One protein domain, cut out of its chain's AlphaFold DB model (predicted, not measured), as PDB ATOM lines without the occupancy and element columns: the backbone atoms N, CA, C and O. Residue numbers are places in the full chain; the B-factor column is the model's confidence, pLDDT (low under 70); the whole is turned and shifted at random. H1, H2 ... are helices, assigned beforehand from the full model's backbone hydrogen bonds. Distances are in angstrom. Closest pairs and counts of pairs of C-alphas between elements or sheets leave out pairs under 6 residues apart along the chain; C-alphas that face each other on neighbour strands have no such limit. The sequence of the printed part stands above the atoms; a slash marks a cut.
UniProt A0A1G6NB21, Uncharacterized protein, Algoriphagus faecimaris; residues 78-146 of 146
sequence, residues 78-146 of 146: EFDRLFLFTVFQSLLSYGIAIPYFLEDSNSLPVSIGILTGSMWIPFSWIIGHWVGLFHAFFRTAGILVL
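This is residues 78 to 146 of the 146 residues of an uncharacterized protein of Algoriphagus faecimaris (UniProt A0A1G6NB21). Helices in three rows, running back and forth, make a flat slab: H1 and H2 end to end, H3 and H4 returning as the middle row, H5 as the third. The printed part has 69 residues, with five named helices, H1 to H5, and no named strand: all helix. It is only just compact, close to loose, with a radius of gyration of the C-alphas of 13.0 A, and spans 39 by 25 by 9 A.

H1, residues 78 to 92, and H2, residues 94 to 103, meet only through their link. H2 and H3, residues 107 to 115, form a hairpin; their closest C-alphas, Ala 97 and Ser 111, are 5.1 A apart. H4, residues 120 to 127, touches H1 at a shallow tilt of 4 degrees, opposite ways, closest at C-alphas Phe 83 and Phe 123, 6.6 A. H5, residues 131 to 145, forms a hairpin with H4, touching it with residues 131 to 136 alone, closest at C-alphas Ser 124 and Gly 132, 4.5 A. H5 touches H3, closest at C-alphas Ile 114 and Thr 140, 5.3 A. O i to N i+4 pairs are within hydrogen-bond range throughout H1, H4 and H5, in 4 of 6 in H2 and 4 of 5 in H3.

H1 runs 21.0 A from C-alpha 78 at (48.895, 12.612, 6.812); H5 runs 20.9 A to C-alpha 145 at (16.030, 6.559, -9.383).

The printed part has no cut, its four links are tight, and no printed residue is under 70 in pLDDT.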
ATOM      1  N   GLU A  78      49.655  11.405   7.180       96.44
ATOM      2  CA  GLU A  78      48.895  12.612   6.812       96.44
ATOM      3  C   GLU A  78      47.620  12.291   6.011       96.44
ATOM      4  O   GLU A  78      46.653  13.048   6.078       96.44
ATOM      5  N   PHE A  79      47.560  11.152   5.315       96.56
ATOM      6  CA  PHE A  79      46.372  10.733   4.565       96.56
ATOM      7  C   PHE A  79      45.250  10.201   5.460       96.56
ATOM      8  O   PHE A  79      44.085  10.348   5.101       96.56
ATOM      9  N   ASP A  80      45.564   9.693   6.660       94.12
ATOM     10  CA  ASP A  80      44.542   9.423   7.682       94.12
ATOM     11  C   ASP A  80      43.838  10.721   8.083       94.12
ATOM     12  O   ASP A  80      42.610  10.806   8.123       94.12
ATOM     13  N   ARG A  81      44.628  11.771   8.321       94.62
ATOM     14  CA  ARG A  81      44.119  13.094   8.682       94.62
ATOM     15  C   ARG A  81      43.352  13.740   7.529       94.62
ATOM     16  O   ARG A  81      42.291  14.311   7.764       94.62
ATOM     17  N   LEU A  82      43.860  13.635   6.300       96.38
ATOM     18  CA  LEU A  82      43.167  14.126   5.109       96.38
ATOM     19  C   LEU A  82      41.816  13.432   4.938       96.38
ATOM     20  O   LEU A  82      40.810  14.113   4.767       96.38
ATOM     21  N   PHE A  83      41.764  12.103   5.051       94.50
ATOM     22  CA  PHE A  83      40.501  11.376   4.967       94.50
ATOM     23  C   PHE A  83      39.520  11.836   6.053       94.50
ATOM     24  O   PHE A  83      38.380  12.161   5.733       94.50
ATOM     25  N   LEU A  84      39.959  11.991   7.306       92.94
ATOM     26  CA  LEU A  84      39.105  12.531   8.372       92.94
ATOM     27  C   LEU A  84      38.569  13.937   8.067       92.94
ATOM     28  O   LEU A  84      37.413  14.214   8.375       92.94
ATOM     29  N   PHE A  85      39.349  14.810   7.422       95.56
ATOM     30  CA  PHE A  85      38.835  16.104   6.959       95.56
ATOM     31  C   PHE A  85      37.728  15.956   5.911       95.56
ATOM     32  O   PHE A  85      36.770  16.722   5.935       95.56
ATOM     33  N   THR A  86      37.804  14.956   5.033       94.44
ATOM     34  CA  THR A  86      36.749  14.689   4.035       94.44
ATOM     35  C   THR A  86      35.484  14.105   4.671       94.44
ATOM     36  O   THR A  86      34.371  14.434   4.255       94.44
ATOM     37  N   VAL A  87      35.633  13.307   5.737       91.44
ATOM     38  CA  VAL A  87      34.506  12.863   6.571       91.44
ATOM     39  C   VAL A  87      33.868  14.068   7.259       91.44
ATOM     40  O   VAL A  87      32.657  14.247   7.188       91.44
ATOM     41  N   PHE A  88      34.674  14.938   7.871       92.69
ATOM     42  CA  PHE A  88      34.182  16.154   8.513       92.69
ATOM     43  C   PHE A  88      33.461  17.078   7.524       92.69
ATOM     44  O   PHE A  88      32.368  17.546   7.819       92.69
ATOM     45  N   GLN A  89      34.004  17.270   6.319       93.81
ATOM     46  CA  GLN A  89      33.332  17.990   5.234       93.81
ATOM     47  C   GLN A  89      31.956  17.383   4.921       93.81
ATOM     48  O   GLN A  89      30.977  18.114   4.792       93.81
ATOM     49  N   SER A  90      31.873  16.055   4.830       90.19
ATOM     50  CA  SER A  90      30.609  15.350   4.580       90.19
ATOM     51  C   SER A  90      29.599  15.545   5.716       90.19
ATOM     52  O   SER A  90      28.401  15.647   5.467       90.19
ATOM     53  N   LEU A  91      30.066  15.642   6.966       88.81
ATOM     54  CA  LEU A  91      29.219  15.967   8.116       88.81
ATOM     55  C   LEU A  91      28.739  17.420   8.084       88.81
ATOM     56  O   LEU A  91      27.583  17.675   8.404       88.81
ATOM     57  N   LEU A  92      29.574  18.372   7.657       90.94
ATOM     58  CA  LEU A  92      29.159  19.774   7.517       90.94
ATOM     59  C   LEU A  92      28.005  19.946   6.525       90.94
ATOM     60  O   LEU A  92      27.205  20.870   6.668       90.94
ATOM     61  N   SER A  93      27.855  19.030   5.567       89.12
ATOM     62  CA  SER A  93      26.708  19.008   4.658       89.12
ATOM     63  C   SER A  93      25.359  18.821   5.372       89.12
ATOM     64  O   SER A  93      24.321  19.145   4.798       89.12
ATOM     65  N   TYR A  94      25.342  18.391   6.640       88.00
ATOM     66  CA  TYR A  94      24.125  18.372   7.460       88.00
ATOM     67  C   TYR A  94      23.554  19.773   7.693       88.00
ATOM     68  O   TYR A  94      22.344  19.907   7.845       88.00
ATOM     69  N   GLY A  95      24.388  20.819   7.654       90.06
ATOM     70  CA  GLY A  95      23.913  22.203   7.694       90.06
ATOM     71  C   GLY A  95      23.000  22.558   6.514       90.06
ATOM     72  O   GLY A  95      22.181  23.461   6.637       90.06
ATOM     73  N   ILE A  96      23.104  21.822   5.400       89.50
ATOM     74  CA  ILE A  96      22.188  21.913   4.257       89.50
ATOM     75  C   ILE A  96      21.039  20.912   4.422       89.50
ATOM     76  O   ILE A  96      19.888  21.268   4.206       89.50
ATOM     77  N   ALA A  97      21.325  19.672   4.830       89.50
ATOM     78  CA  ALA A  97      20.308  18.621   4.922       89.50
ATOM     79  C   ALA A  97      19.209  18.914   5.956       89.50
ATOM     80  O   ALA A  97      18.041  18.654   5.688       89.50
ATOM     81  N   ILE A  98      19.565  19.455   7.126       89.88
ATOM     82  CA  ILE A  98      18.621  19.669   8.234       89.88
ATOM     83  C   ILE A  98      17.514  20.671   7.859       89.88
ATOM     84  O   ILE A  98      16.355  20.310   8.026       89.88
ATOM     85  N   PRO A  99      17.803  21.878   7.326       92.31
ATOM     86  CA  PRO A  99      16.746  22.800   6.903       92.31
ATOM     87  C   PRO A  99      15.782  22.201   5.873       92.31
ATOM     88  O   PRO A  99      14.577  22.329   6.034       92.31
ATOM     89  N   TYR A 100      16.296  21.502   4.855       91.56
ATOM     90  CA  TYR A 100      15.448  20.865   3.841       91.56
ATOM     91  C   TYR A 100      14.580  19.756   4.437       91.56
ATOM     92  O   TYR A 100      13.406  19.651   4.102       91.56
ATOM     93  N   PHE A 101      15.137  18.970   5.360       89.62
ATOM     94  CA  PHE A 101      14.402  17.942   6.087       89.62
ATOM     95  C   PHE A 101      13.239  18.517   6.911       89.62
ATOM     96  O   PHE A 101      12.185  17.890   6.987       89.62
ATOM     97  N   LEU A 102      13.422  19.688   7.530       89.88
ATOM     98  CA  LEU A 102      12.377  20.331   8.332       89.88
ATOM     99  C   LEU A 102      11.182  20.800   7.487       89.88
ATOM    100  O   LEU A 102      10.075  20.859   8.013       89.88
ATOM    101  N   GLU A 103      11.404  21.109   6.208       93.44
ATOM    102  CA  GLU A 103      10.352  21.485   5.255       93.44
ATOM    103  C   GLU A 103       9.719  20.258   4.575       93.44
ATOM    104  O   GLU A 103       8.504  20.196   4.400       93.44
ATOM    105  N   ASP A 104      10.534  19.267   4.203       90.12
ATOM    106  CA  ASP A 104      10.094  18.026   3.563       90.12
ATOM    107  C   ASP A 104      10.959  16.843   4.012       90.12
ATOM    108  O   ASP A 104      12.147  16.734   3.681       90.12
ATOM    109  N   SER A 105      10.345  15.901   4.728       84.94
ATOM    110  CA  SER A 105      11.010  14.702   5.236       84.94
ATOM    111  C   SER A 105      11.520  13.776   4.127       84.94
ATOM    112  O   SER A 105      12.505  13.054   4.331       84.94
ATOM    113  N   ASN A 106      10.935  13.845   2.925       85.50
ATOM    114  CA  ASN A 106      11.374  13.083   1.753       85.50
ATOM    115  C   ASN A 106      12.700  13.594   1.178       85.50
ATOM    116  O   ASN A 106      13.321  12.913   0.364       85.50
ATOM    117  N   SER A 107      13.190  14.753   1.622       88.81
ATOM    118  CA  SER A 107      14.500  15.271   1.222       88.81
ATOM    119  C   SER A 107      15.674  14.515   1.859       88.81
ATOM    120  O   SER A 107      16.817  14.670   1.418       88.81
ATOM    121  N   LEU A 108      15.443  13.685   2.884       85.06
ATOM    122  CA  LEU A 108      16.502  12.995   3.631       85.06
ATOM    123  C   LEU A 108      17.363  12.034   2.791       85.06
ATOM    124  O   LEU A 108      18.591  12.109   2.906       85.06
ATOM    125  N   PRO A 109      16.798  11.149   1.943       80.00
ATOM    126  CA  PRO A 109      17.598  10.287   1.075       80.00
ATOM    127  C   PRO A 109      18.473  11.094   0.114       80.00
ATOM    128  O   PRO A 109      19.659  10.802  -0.028       80.00
ATOM    129  N   VAL A 110      17.921  12.150  -0.488       81.38
ATOM    130  CA  VAL A 110      18.629  12.999  -1.458       81.38
ATOM    131  C   VAL A 110      19.710  13.834  -0.774       81.38
ATOM    132  O   VAL A 110      20.820  13.943  -1.282       81.38
ATOM    133  N   SER A 111      19.440  14.381   0.408       86.56
ATOM    134  CA  SER A 111      20.400  15.211   1.134       86.56
ATOM    135  C   SER A 111      21.467  14.363   1.836       86.56
ATOM    136  O   SER A 111      22.628  14.368   1.436       86.56
ATOM    137  N   ILE A 112      21.113  13.571   2.848       85.44
ATOM    138  CA  ILE A 112      22.088  12.796   3.631       85.44
ATOM    139  C   ILE A 112      22.721  11.697   2.781       85.44
ATOM    140  O   ILE A 112      23.933  11.470   2.858       85.44
ATOM    141  N   GLY A 113      21.924  11.018   1.958       82.62
ATOM    142  CA  GLY A 113      22.395   9.908   1.142       82.62
ATOM    143  C   GLY A 113      23.444  10.331   0.113       82.62
ATOM    144  O   GLY A 113      24.487   9.690   0.008       82.62
ATOM    145  N   ILE A 114      23.233  11.436  -0.599       87.62
ATOM    146  CA  ILE A 114      24.196  11.915  -1.600       87.62
ATOM    147  C   ILE A 114      25.382  12.605  -0.920       87.62
ATOM    148  O   ILE A 114      26.538  12.260  -1.180       87.62
ATOM    149  N   LEU A 115      25.123  13.543  -0.000       86.00
ATOM    150  CA  LEU A 115      26.166  14.407   0.565       86.00
ATOM    151  C   LEU A 115      27.218  13.612   1.349       86.00
ATOM    152  O   LEU A 115      28.420  13.844   1.192       86.00
ATOM    153  N   THR A 116      26.790  12.608   2.124       87.25
ATOM    154  CA  THR A 116      27.720  11.748   2.877       87.25
ATOM    155  C   THR A 116      28.529  10.802   1.988       87.25
ATOM    156  O   THR A 116      29.503  10.207   2.444       87.25
ATOM    157  N   GLY A 117      28.155  10.647   0.715       88.75
ATOM    158  CA  GLY A 117      28.928   9.901  -0.276       88.75
ATOM    159  C   GLY A 117      30.161  10.656  -0.784       88.75
ATOM    160  O   GLY A 117      31.080  10.032  -1.312       88.75
ATOM    161  N   SER A 118      30.219  11.979  -0.603       91.38
ATOM    162  CA  SER A 118      31.256  12.822  -1.214       91.38
ATOM    163  C   SER A 118      32.675  12.528  -0.713       91.38
ATOM    164  O   SER A 118      33.616  12.617  -1.500       91.38
ATOM    165  N   MET A 119      32.847  12.085   0.541       93.88
ATOM    166  CA  MET A 119      34.151  11.678   1.098       93.88
ATOM    167  C   MET A 119      34.846  10.547   0.323       93.88
ATOM    168  O   MET A 119      36.069  10.415   0.382       93.88
ATOM    169  N   TRP A 120      34.101   9.741  -0.438       95.06
ATOM    170  CA  TRP A 120      34.676   8.636  -1.209       95.06
ATOM    171  C   TRP A 120      35.428   9.094  -2.464       95.06
ATOM    172  O   TRP A 120      36.300   8.374  -2.953       95.06
ATOM    173  N   ILE A 121      35.153  10.304  -2.958       95.81
ATOM    174  CA  ILE A 121      35.847  10.897  -4.109       95.81
ATOM    175  C   ILE A 121      37.334  11.147  -3.791       95.81
ATOM    176  O   ILE A 121      38.185  10.552  -4.459       95.81
ATOM    177  N   PRO A 122      37.699  11.953  -2.769       96.31
ATOM    178  CA  PRO A 122      39.101  12.146  -2.409       96.31
ATOM    179  C   PRO A 122      39.752  10.841  -1.946       96.31
ATOM    180  O   PRO A 122      40.909  10.605  -2.280       96.31
ATOM    181  N   PHE A 123      39.021   9.949  -1.267       96.50
ATOM    182  CA  PHE A 123      39.527   8.617  -0.923       96.50
ATOM    183  C   PHE A 123      40.018   7.845  -2.158       96.50
ATOM    184  O   PHE A 123      41.141   7.345  -2.159       96.50
ATOM    185  N   SER A 124      39.219   7.813  -3.231       97.25
ATOM    186  CA  SER A 124      39.564   7.156  -4.499       97.25
ATOM    187  C   SER A 124      40.875   7.683  -5.090       97.25
ATOM    188  O   SER A 124      41.714   6.903  -5.546       97.25
ATOM    189  N   TRP A 125      41.080   9.002  -5.027       97.50
ATOM    190  CA  TRP A 125      42.317   9.643  -5.473       97.50
ATOM    191  C   TRP A 125      43.516   9.271  -4.590       97.50
ATOM    192  O   TRP A 125      44.585   8.943  -5.111       97.50
ATOM    193  N   ILE A 126      43.339   9.271  -3.264       97.56
ATOM    194  CA  ILE A 126      44.402   8.927  -2.308       97.56
ATOM    195  C   ILE A 126      44.924   7.515  -2.590       97.56
ATOM    196  O   ILE A 126      46.137   7.330  -2.700       97.56
ATOM    197  N   ILE A 127      44.023   6.540  -2.741       97.12
ATOM    198  CA  ILE A 127      44.403   5.135  -2.930       97.12
ATOM    199  C   ILE A 127      44.771   4.783  -4.378       97.12
ATOM    200  O   ILE A 127      45.295   3.701  -4.624       97.12
ATOM    201  N   GLY A 128      44.506   5.674  -5.341       96.69
ATOM    202  CA  GLY A 128      44.766   5.424  -6.763       96.69
ATOM    203  C   GLY A 128      43.874   4.337  -7.374       96.69
ATOM    204  O   GLY A 128      44.298   3.648  -8.296       96.69
ATOM    205  N   HIS A 129      42.652   4.164  -6.863       96.75
ATOM    206  CA  HIS A 129      41.722   3.122  -7.297       96.75
ATOM    207  C   HIS A 129      40.296   3.672  -7.387       96.75
ATOM    208  O   HIS A 129      39.835   4.346  -6.468       96.75
ATOM    209  N   TRP A 130      39.574   3.348  -8.463       97.38
ATOM    210  CA  TRP A 130      38.276   3.935  -8.846       97.38
ATOM    211  C   TRP A 130      37.087   3.577  -7.933       97.38
ATOM    212  O   TRP A 130      36.017   4.165  -8.060       97.38
ATOM    213  N   VAL A 131      37.254   2.632  -7.003       95.38
ATOM    214  CA  VAL A 131      36.161   2.120  -6.147       95.38
ATOM    215  C   VAL A 131      35.424   3.210  -5.363       95.38
ATOM    216  O   VAL A 131      34.209   3.133  -5.207       95.38
ATOM    217  N   GLY A 132      36.127   4.248  -4.899       95.31
ATOM    218  CA  GLY A 132      35.493   5.357  -4.185       95.31
ATOM    219  C   GLY A 132      34.619   6.219  -5.102       95.31
ATOM    220  O   GLY A 132      33.516   6.605  -4.717       95.31
ATOM    221  N   LEU A 133      35.057   6.447  -6.346       96.69
ATOM    222  CA  LEU A 133      34.232   7.100  -7.367       96.69
ATOM    223  C   LEU A 133      32.998   6.256  -7.682       96.69
ATOM    224  O   LEU A 133      31.889   6.780  -7.656       96.69
ATOM    225  N   PHE A 134      33.171   4.952  -7.912       95.81
ATOM    226  CA  PHE A 134      32.046   4.043  -8.136       95.81
ATOM    227  C   PHE A 134      31.026   4.109  -7.006       95.81
ATOM    228  O   PHE A 134      29.840   4.276  -7.268       95.81
ATOM    229  N   HIS A 135      31.490   4.048  -5.757       92.88
ATOM    230  CA  HIS A 135      30.629   4.167  -4.591       92.88
ATOM    231  C   HIS A 135      29.838   5.483  -4.602       92.88
ATOM    232  O   HIS A 135      28.617   5.462  -4.458       92.88
ATOM    233  N   ALA A 136      30.505   6.623  -4.801       93.56
ATOM    234  CA  ALA A 136      29.859   7.936  -4.796       93.56
ATOM    235  C   ALA A 136      28.833   8.091  -5.935       93.56
ATOM    236  O   ALA A 136      27.706   8.537  -5.698       93.56
ATOM    237  N   PHE A 137      29.193   7.684  -7.156       94.06
ATOM    238  CA  PHE A 137      28.323   7.800  -8.327       94.06
ATOM    239  C   PHE A 137      27.152   6.830  -8.274       94.06
ATOM    240  O   PHE A 137      26.018   7.253  -8.477       94.06
ATOM    241  N   PHE A 138      27.396   5.555  -7.969       93.50
ATOM    242  CA  PHE A 138      26.337   4.550  -7.919       93.50
ATOM    243  C   PHE A 138      25.335   4.856  -6.806       93.50
ATOM    244  O   PHE A 138      24.132   4.748  -7.020       93.50
ATOM    245  N   ARG A 139      25.811   5.318  -5.643       89.62
ATOM    246  CA  ARG A 139      24.938   5.776  -4.557       89.62
ATOM    247  C   ARG A 139      24.070   6.953  -4.994       89.62
ATOM    248  O   ARG A 139      22.864   6.919  -4.784       89.62
ATOM    249  N   THR A 140      24.674   7.959  -5.623       92.06
ATOM    250  CA  THR A 140      23.943   9.132  -6.124       92.06
ATOM    251  C   THR A 140      22.905   8.737  -7.168       92.06
ATOM    252  O   THR A 140      21.740   9.086  -7.032       92.06
ATOM    253  N   ALA A 141      23.300   7.961  -8.178       92.75
ATOM    254  CA  ALA A 141      22.397   7.496  -9.225       92.75
ATOM    255  C   ALA A 141      21.262   6.628  -8.663       92.75
ATOM    256  O   ALA A 141      20.113   6.824  -9.035       92.75
ATOM    257  N   GLY A 142      21.567   5.717  -7.734       90.19
ATOM    258  CA  GLY A 142      20.568   4.871  -7.084       90.19
ATOM    259  C   GLY A 142      19.536   5.677  -6.298       90.19
ATOM    260  O   GLY A 142      18.352   5.399  -6.406       90.19
ATOM    261  N   ILE A 143      19.964   6.710  -5.566       88.75
ATOM    262  CA  ILE A 143      19.051   7.600  -4.829       88.75
ATOM    263  C   ILE A 143      18.167   8.419  -5.773       88.75
ATOM    264  O   ILE A 143      17.028   8.690  -5.432       88.75
ATOM    265  N   LEU A 144      18.668   8.824  -6.942       88.19
ATOM    266  CA  LEU A 144      17.887   9.616  -7.900       88.19
ATOM    267  C   LEU A 144      16.836   8.799  -8.671       88.19
ATOM    268  O   LEU A 144      15.973   9.390  -9.314       88.19
ATOM    269  N   VAL A 145      16.942   7.469  -8.665       86.88
ATOM    270  CA  VAL A 145      16.030   6.559  -9.383       86.88
ATOM    271  C   VAL A 145      14.967   5.950  -8.456       86.88
ATOM    272  O   VAL A 145      13.951   5.460  -8.949       86.88
ATOM    273  N   LEU A 146      15.204   5.964  -7.141       74.38
ATOM    274  CA  LEU A 146      14.283   5.497  -6.097       74.38
ATOM    275  C   LEU A 146      13.358   6.623  -5.629       74.38
ATOM    276  O   LEU A 146      12.181   6.303  -5.355       74.38
TER     277      LEU A 146